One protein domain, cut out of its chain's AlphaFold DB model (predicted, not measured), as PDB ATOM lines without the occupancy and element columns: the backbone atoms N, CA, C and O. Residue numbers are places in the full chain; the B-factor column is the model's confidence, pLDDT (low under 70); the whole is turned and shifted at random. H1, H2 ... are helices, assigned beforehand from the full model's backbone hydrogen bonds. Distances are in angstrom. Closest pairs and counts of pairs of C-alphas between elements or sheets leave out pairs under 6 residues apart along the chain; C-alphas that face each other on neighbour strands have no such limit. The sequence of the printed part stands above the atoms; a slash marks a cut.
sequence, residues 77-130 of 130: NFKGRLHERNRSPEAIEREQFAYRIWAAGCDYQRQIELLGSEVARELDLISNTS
ATOM      1  N   ASN A  77     145.476 113.750 143.138       91.56
ATOM      2  CA  ASN A  77     144.844 113.992 141.846       91.56
ATOM      3  C   ASN A  77     143.486 114.687 141.990       91.56
ATOM      4  O   ASN A  77     142.579 114.168 142.636       91.56
ATOM      5  N   PHE A  78     143.325 115.829 141.324       90.75
ATOM      6  CA  PHE A  78     142.104 116.631 141.405       90.75
ATOM      7  C   PHE A  78     140.856 115.908 140.873       90.75
ATOM      8  O   PHE A  78     139.795 115.971 141.486       90.75
ATOM      9  N   LYS A  79     140.977 115.179 139.757       85.56
ATOM     10  CA  LYS A  79     139.849 114.463 139.142       85.56
ATOM     11  C   LYS A  79     139.400 113.293 140.019       85.56
ATOM     12  O   LYS A  79     138.205 113.101 140.205       85.56
ATOM     13  N   GLY A  80     140.361 112.575 140.606       85.06
ATOM     14  CA  GLY A  80     140.094 111.551 141.620       85.06
ATOM     15  C   GLY A  80     139.366 112.129 142.835       85.06
ATOM     16  O   GLY A  80     138.338 111.598 143.243       85.06
ATOM     17  N   ARG A  81     139.810 113.289 143.336       90.75
ATOM     18  CA  ARG A  81     139.147 113.957 144.463       90.75
ATOM     19  C   ARG A  81     137.704 114.368 144.163       90.75
ATOM     20  O   ARG A  81     136.834 114.180 145.010       90.75
ATOM     21  N   LEU A  82     137.431 114.918 142.976       87.56
ATOM     22  CA  LEU A  82     136.056 115.246 142.572       87.56
ATOM     23  C   LEU A  82     135.172 113.996 142.487       87.56
ATOM     24  O   LEU A  82     133.996 114.064 142.831       87.56
ATOM     25  N   HIS A  83     135.737 112.858 142.081       83.94
ATOM     26  CA  HIS A  83     135.020 111.588 142.006       83.94
ATOM     27  C   HIS A  83     134.602 111.051 143.387       83.94
ATOM     28  O   HIS A  83     133.499 110.527 143.541       83.94
ATOM     29  N   GLU A  84     135.472 111.191 144.389       79.62
ATOM     30  CA  GLU A  84     135.265 110.696 145.759       79.62
ATOM     31  C   GLU A  84     134.257 111.534 146.561       79.62
ATOM     32  O   GLU A  84     133.635 111.043 147.507       79.62
ATOM     33  N   ARG A  85     134.070 112.808 146.199       73.00
ATOM     34  CA  ARG A  85     133.241 113.748 146.956       73.00
ATOM     35  C   ARG A  85     131.776 113.651 146.527       73.00
ATOM     36  O   ARG A  85     131.440 113.951 145.392       73.00
ATOM     37  N   ASN A  86     130.920 113.274 147.480       66.38
ATOM     38  CA  ASN A  86     129.459 113.434 147.501       66.38
ATOM     39  C   ASN A  86     128.793 113.481 146.104       66.38
ATOM     40  O   ASN A  86     128.624 114.550 145.526       66.38
ATOM     41  N   ARG A  87     128.412 112.311 145.574       81.06
ATOM     42  CA  ARG A  87     127.943 112.073 144.189       81.06
ATOM     43  C   ARG A  87     126.543 112.641 143.881       81.06
ATOM     44  O   ARG A  87     125.698 111.939 143.327       81.06
ATOM     45  N   SER A  88     126.270 113.891 144.244       87.44
ATOM     46  CA  SER A  88     125.059 114.579 143.789       87.44
ATOM     47  C   SER A  88     125.115 114.802 142.267       87.44
ATOM     48  O   SER A  88     126.210 114.823 141.692       87.44
ATOM     49  N   PRO A  89     123.969 114.986 141.587       89.56
ATOM     50  CA  PRO A  89     123.953 115.315 140.161       89.56
ATOM     51  C   PRO A  89     124.823 116.534 139.812       89.56
ATOM     52  O   PRO A  89     125.542 116.517 138.817       89.56
ATOM     53  N   GLU A  90     124.826 117.561 140.663       87.00
ATOM     54  CA  GLU A  90     125.636 118.773 140.498       87.00
ATOM     55  C   GLU A  90     127.133 118.481 140.643       87.00
ATOM     56  O   GLU A  90     127.940 119.001 139.872       87.00
ATOM     57  N   ALA A  91     127.518 117.633 141.603       86.62
ATOM     58  CA  ALA A  91     128.909 117.226 141.781       86.62
ATOM     59  C   ALA A  91     129.419 116.417 140.578       86.62
ATOM     60  O   ALA A  91     130.541 116.637 140.121       86.62
ATOM     61  N   ILE A  92     128.578 115.538 140.025       90.44
ATOM     62  CA  ILE A  92     128.890 114.782 138.806       90.44
ATOM     63  C   ILE A  92     129.046 115.733 137.614       90.44
ATOM     64  O   ILE A  92     130.017 115.611 136.871       90.44
ATOM     65  N   GLU A  93     128.149 116.706 137.427       92.12
ATOM     66  CA  GLU A  93     128.291 117.668 136.325       92.12
ATOM     67  C   GLU A  93     129.546 118.541 136.488       92.12
ATOM     68  O   GLU A  93     130.259 118.788 135.513       92.12
ATOM     69  N   ARG A  94     129.889 118.946 137.718       90.50
ATOM     70  CA  ARG A  94     131.141 119.664 138.003       90.50
ATOM     71  C   ARG A  94     132.369 118.825 137.648       90.50
ATOM     72  O   ARG A  94     133.295 119.346 137.027       90.50
ATOM     73  N   GLU A  95     132.372 117.541 138.007       91.56
ATOM     74  CA  GLU A  95     133.410 116.586 137.607       91.56
ATOM     75  C   GLU A  95     133.536 116.548 136.077       91.56
ATOM     76  O   GLU A  95     134.626 116.770 135.545       91.56
ATOM     77  N   GLN A  96     132.429 116.355 135.351       92.94
ATOM     78  CA  GLN A  96     132.435 116.329 133.884       92.94
ATOM     79  C   GLN A  96     132.965 117.634 133.282       92.94
ATOM     80  O   GLN A  96     133.764 117.611 132.344       92.94
ATOM     81  N   PHE A  97     132.578 118.782 133.837       92.88
ATOM     82  CA  PHE A  97     133.095 120.074 133.405       92.88
ATOM     83  C   PHE A  97     134.611 120.197 133.621       92.88
ATOM     84  O   PHE A  97     135.321 120.616 132.703       92.88
ATOM     85  N   ALA A  98     135.130 119.753 134.770       92.12
ATOM     86  CA  ALA A  98     136.567 119.723 135.036       92.12
ATOM     87  C   ALA A  98     137.326 118.810 134.053       92.12
ATOM     88  O   ALA A  98     138.395 119.184 133.565       92.12
ATOM     89  N   TYR A  99     136.765 117.647 133.696       93.25
ATOM     90  CA  TYR A  99     137.339 116.770 132.666       93.25
ATOM     91  C   TYR A  99     137.396 117.444 131.291       93.25
ATOM     92  O   TYR A  99     138.412 117.322 130.604       93.25
ATOM     93  N   ARG A 100     136.351 118.185 130.894       95.25
ATOM     94  CA  ARG A 100     136.337 118.935 129.624       95.25
ATOM     95  C   ARG A 100     137.418 120.018 129.588       95.25
ATOM     96  O   ARG A 100     138.088 120.166 128.571       95.25
ATOM     97  N   ILE A 101     137.634 120.725 130.698       93.69
ATOM     98  CA  ILE A 101     138.721 121.711 130.815       93.69
ATOM     99  C   ILE A 101     140.085 121.035 130.714       93.69
ATOM    100  O   ILE A 101     140.945 121.505 129.975       93.69
ATOM    101  N   TRP A 102     140.284 119.924 131.425       94.00
ATOM    102  CA  TRP A 102     141.532 119.168 131.349       94.00
ATOM    103  C   TRP A 102     141.828 118.707 129.914       94.00
ATOM    104  O   TRP A 102     142.950 118.879 129.446       94.00
ATOM    105  N   ALA A 103     140.820 118.202 129.196       95.88
ATOM    106  CA  ALA A 103     140.958 117.801 127.797       95.88
ATOM    107  C   ALA A 103     141.340 118.983 126.888       95.88
ATOM    108  O   ALA A 103     142.288 118.872 126.114       95.88
ATOM    109  N   ALA A 104     140.681 120.139 127.038       96.94
ATOM    110  CA  ALA A 104     141.064 121.359 126.322       96.94
ATOM    111  C   ALA A 104     142.501 121.807 126.665       96.94
ATOM    112  O   ALA A 104     143.224 122.313 125.809       96.94
ATOM    113  N   GLY A 105     142.941 121.572 127.905       95.88
ATOM    114  CA  GLY A 105     144.318 121.789 128.342       95.88
ATOM    115  C   GLY A 105     145.336 120.904 127.615       95.88
ATOM    116  O   GLY A 105     146.424 121.378 127.302       95.88
ATOM    117  N   CYS A 106     144.989 119.656 127.285       96.69
ATOM    118  CA  CYS A 106     145.849 118.785 126.478       96.69
ATOM    119  C   CYS A 106     146.042 119.334 125.058       96.69
ATOM    120  O   CYS A 106     147.158 119.319 124.536       96.69
ATOM    121  N   ASP A 107     144.978 119.852 124.443       97.00
ATOM    122  CA  ASP A 107     145.085 120.491 123.132       97.00
ATOM    123  C   ASP A 107     145.902 121.782 123.212       97.00
ATOM    124  O   ASP A 107     146.780 121.999 122.376       97.00
ATOM    125  N   TYR A 108     145.690 122.597 124.250       96.88
ATOM    126  CA  TYR A 108     146.505 123.783 124.510       96.88
ATOM    127  C   TYR A 108     147.994 123.436 124.647       96.88
ATOM    128  O   TYR A 108     148.823 124.065 123.993       96.88
ATOM    129  N   GLN A 109     148.336 122.402 125.420       97.00
ATOM    130  CA  GLN A 109     149.716 121.936 125.564       97.00
ATOM    131  C   GLN A 109     150.334 121.581 124.204       97.00
ATOM    132  O   GLN A 109     151.419 122.064 123.887       97.00
ATOM    133  N   ARG A 110     149.625 120.807 123.370       96.12
ATOM    134  CA  ARG A 110     150.101 120.453 122.023       96.12
ATOM    135  C   ARG A 110     150.374 121.696 121.173       96.12
ATOM    136  O   ARG A 110     151.372 121.739 120.462       96.12
ATOM    137  N   GLN A 111     149.501 122.702 121.231       96.19
ATOM    138  CA  GLN A 111     149.706 123.947 120.483       96.19
ATOM    139  C   GLN A 111     150.945 124.707 120.965       96.19
ATOM    140  O   GLN A 111     151.715 125.201 120.146       96.19
ATOM    141  N   ILE A 112     151.181 124.758 122.278       95.75
ATOM    142  CA  ILE A 112     152.384 125.387 122.842       95.75
ATOM    143  C   ILE A 112     153.658 124.669 122.378       95.75
ATOM    144  O   ILE A 112     154.627 125.325 122.000       95.75
ATOM    145  N   GLU A 113     153.653 123.335 122.351       95.19
ATOM    146  CA  GLU A 113     154.785 122.532 121.866       95.19
ATOM    147  C   GLU A 113     155.080 122.788 120.378       95.19
ATOM    148  O   GLU A 113     156.241 122.949 119.994       95.19
ATOM    149  N   LEU A 114     154.038 122.877 119.544       94.31
ATOM    150  CA  LEU A 114     154.176 123.180 118.117       94.31
ATOM    151  C   LEU A 114     154.810 124.554 117.892       94.31
ATOM    152  O   LEU A 114     155.822 124.637 117.193       94.31
ATOM    153  N   LEU A 115     154.279 125.589 118.549       93.56
ATOM    154  CA  LEU A 115     154.805 126.954 118.461       93.56
ATOM    155  C   LEU A 115     156.266 127.025 118.921       93.56
ATOM    156  O   LEU A 115     157.096 127.640 118.257       93.56
ATOM    157  N   GLY A 116     156.614 126.349 120.021       89.25
ATOM    158  CA  GLY A 116     158.000 126.274 120.489       89.25
ATOM    159  C   GLY A 116     158.938 125.616 119.471       89.25
ATOM    160  O   GLY A 116     160.063 126.076 119.274       89.25
ATOM    161  N   SER A 117     158.469 124.570 118.783       87.44
ATOM    162  CA  SER A 117     159.247 123.874 117.750       87.44
ATOM    163  C   SER A 117     159.451 124.700 116.475       87.44
ATOM    164  O   SER A 117     160.473 124.545 115.807       87.44
ATOM    165  N   GLU A 118     158.485 125.548 116.117       87.12
ATOM    166  CA  GLU A 118     158.579 126.456 114.968       87.12
ATOM    167  C   GLU A 118     159.578 127.574 115.256       87.12
ATOM    168  O   GLU A 118     160.505 127.775 114.474       87.12
ATOM    169  N   VAL A 119     159.477 128.203 116.431       85.94
ATOM    170  CA  VAL A 119     160.418 129.241 116.875       85.94
ATOM    171  C   VAL A 119     161.851 128.705 116.939       85.94
ATOM    172  O   VAL A 119     162.776 129.368 116.474       85.94
ATOM    173  N   ALA A 120     162.054 127.492 117.466       81.19
ATOM    174  CA  ALA A 120     163.378 126.869 117.497       81.19
ATOM    175  C   ALA A 120     163.958 126.670 116.084       81.19
ATOM    176  O   ALA A 120     165.115 127.008 115.841       81.19
ATOM    177  N   ARG A 121     163.142 126.199 115.127       83.25
ATOM    178  CA  ARG A 121     163.562 126.036 113.724       83.25
ATOM    179  C   ARG A 121     163.918 127.364 113.055       83.25
ATOM    180  O   ARG A 121     164.883 127.412 112.297       83.25
ATOM    181  N   GLU A 122     163.158 128.429 113.307       81.50
ATOM    182  CA  GLU A 122     163.453 129.758 112.754       81.50
ATOM    183  C   GLU A 122     164.775 130.325 113.287       81.50
ATOM    184  O   GLU A 122     165.578 130.846 112.511       81.50
ATOM    185  N   LEU A 123     165.048 130.171 114.587       79.88
ATOM    186  CA  LEU A 123     166.308 130.612 115.195       79.88
ATOM    187  C   LEU A 123     167.518 129.840 114.648       79.88
ATOM    188  O   LEU A 123     168.544 130.454 114.342       79.88
ATOM    189  N   ASP A 124     167.389 128.526 114.448       81.06
ATOM    190  CA  ASP A 124     168.443 127.705 113.843       81.06
ATOM    191  C   ASP A 124     168.757 128.152 112.405       81.06
ATOM    192  O   ASP A 124     169.926 128.233 112.020       81.06
ATOM    193  N   LEU A 125     167.743 128.507 111.608       78.50
ATOM    194  CA  LEU A 125     167.936 129.030 110.248       78.50
ATOM    195  C   LEU A 125     168.674 130.379 110.242       78.50
ATOM    196  O   LEU A 125     169.561 130.587 109.410       78.50
ATOM    197  N   ILE A 126     168.359 131.276 111.180       80.62
ATOM    198  CA  ILE A 126     169.027 132.584 111.308       80.62
ATOM    199  C   ILE A 126     170.491 132.405 111.743       80.62
ATOM    200  O   ILE A 126     171.387 133.047 111.196       80.62
ATOM    201  N   SER A 127     170.755 131.492 112.682       72.19
ATOM    202  CA  SER A 127     172.113 131.224 113.173       72.19
ATOM    203  C   SER A 127     173.036 130.571 112.133       72.19
ATOM    204  O   SER A 127     174.235 130.814 112.159       72.19
ATOM    205  N   ASN A 128     172.486 129.793 111.192       68.69
ATOM    206  CA  ASN A 128     173.249 129.113 110.135       68.69
ATOM    207  C   ASN A 128     173.436 129.951 108.855       68.69
ATOM    208  O   ASN A 128     174.066 129.490 107.903       68.69
ATOM    209  N   THR A 129     172.854 131.151 108.798       68.94
ATOM    210  CA  THR A 129     172.955 132.082 107.657       68.94
ATOM    211  C   THR A 129     173.806 133.321 107.957       68.94
ATOM    212  O   THR A 129     173.953 134.177 107.085       68.94
ATOM    213  N   SER A 130     174.387 133.394 109.162       52.19
ATOM    214  CA  SER A 130     175.319 134.433 109.634       52.19
ATOM    215  C   SER A 130     176.738 133.880 109.760       52.19
ATOM    216  O   SER A 130     177.689 134.650 109.506       52.19
TER     217      SER A 130
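AT A GLANCE: This is residues 77 to 130 of the 130 residues of an uncharacterized protein of Planctomycetaceae bacterium (UniProt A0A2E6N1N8). One long helix, H2, makes the length of a rod, and a short helix, H1, folds back along its first part as a lopsided hairpin. Residues 103 to 130, of which 103 to 127 belong to H2, stick out alone and stand free. The printed part has 54 residues with two named helices, H1 then H2, and no named strand; the class is all helix. It is extended, with a radius of gyration of the C-alphas of 19.8 A and spans of 64 by 16 by 7 A.

IN THESE COORDINATES: Find C-alpha 78 at (142.104, 116.631, 141.405), where H1 begins; it covers residues 78 to 84, 10.0 A long. H2 takes residues 89 to 127, from C-alpha 89 at (123.953, 115.315, 140.161) to C-alpha 127 at (172.113, 131.224, 113.173), 57.5 A away.

HOW THE PARTS SIT: H1 and H2 form a helical hairpin over a tight link of 4 residues. They run opposite ways at a shallow tilt of 15 degrees. H2 touches H1 with residues 91 to 99 alone; look at the closest C-alphas, those of Leu 82 and Glu 95, 5.8 A apart. In both helices every backbone O i to N i+4 pair is within hydrogen-bond range.

THE WHOLE: The two C-alphas farthest apart, those of Ser 88 and Ser 130, are 63.9 A apart. The printed part has no cut and ends at the chain's last residue. In the B-factor column, residue 86 and residues 128 to 130 are under 70.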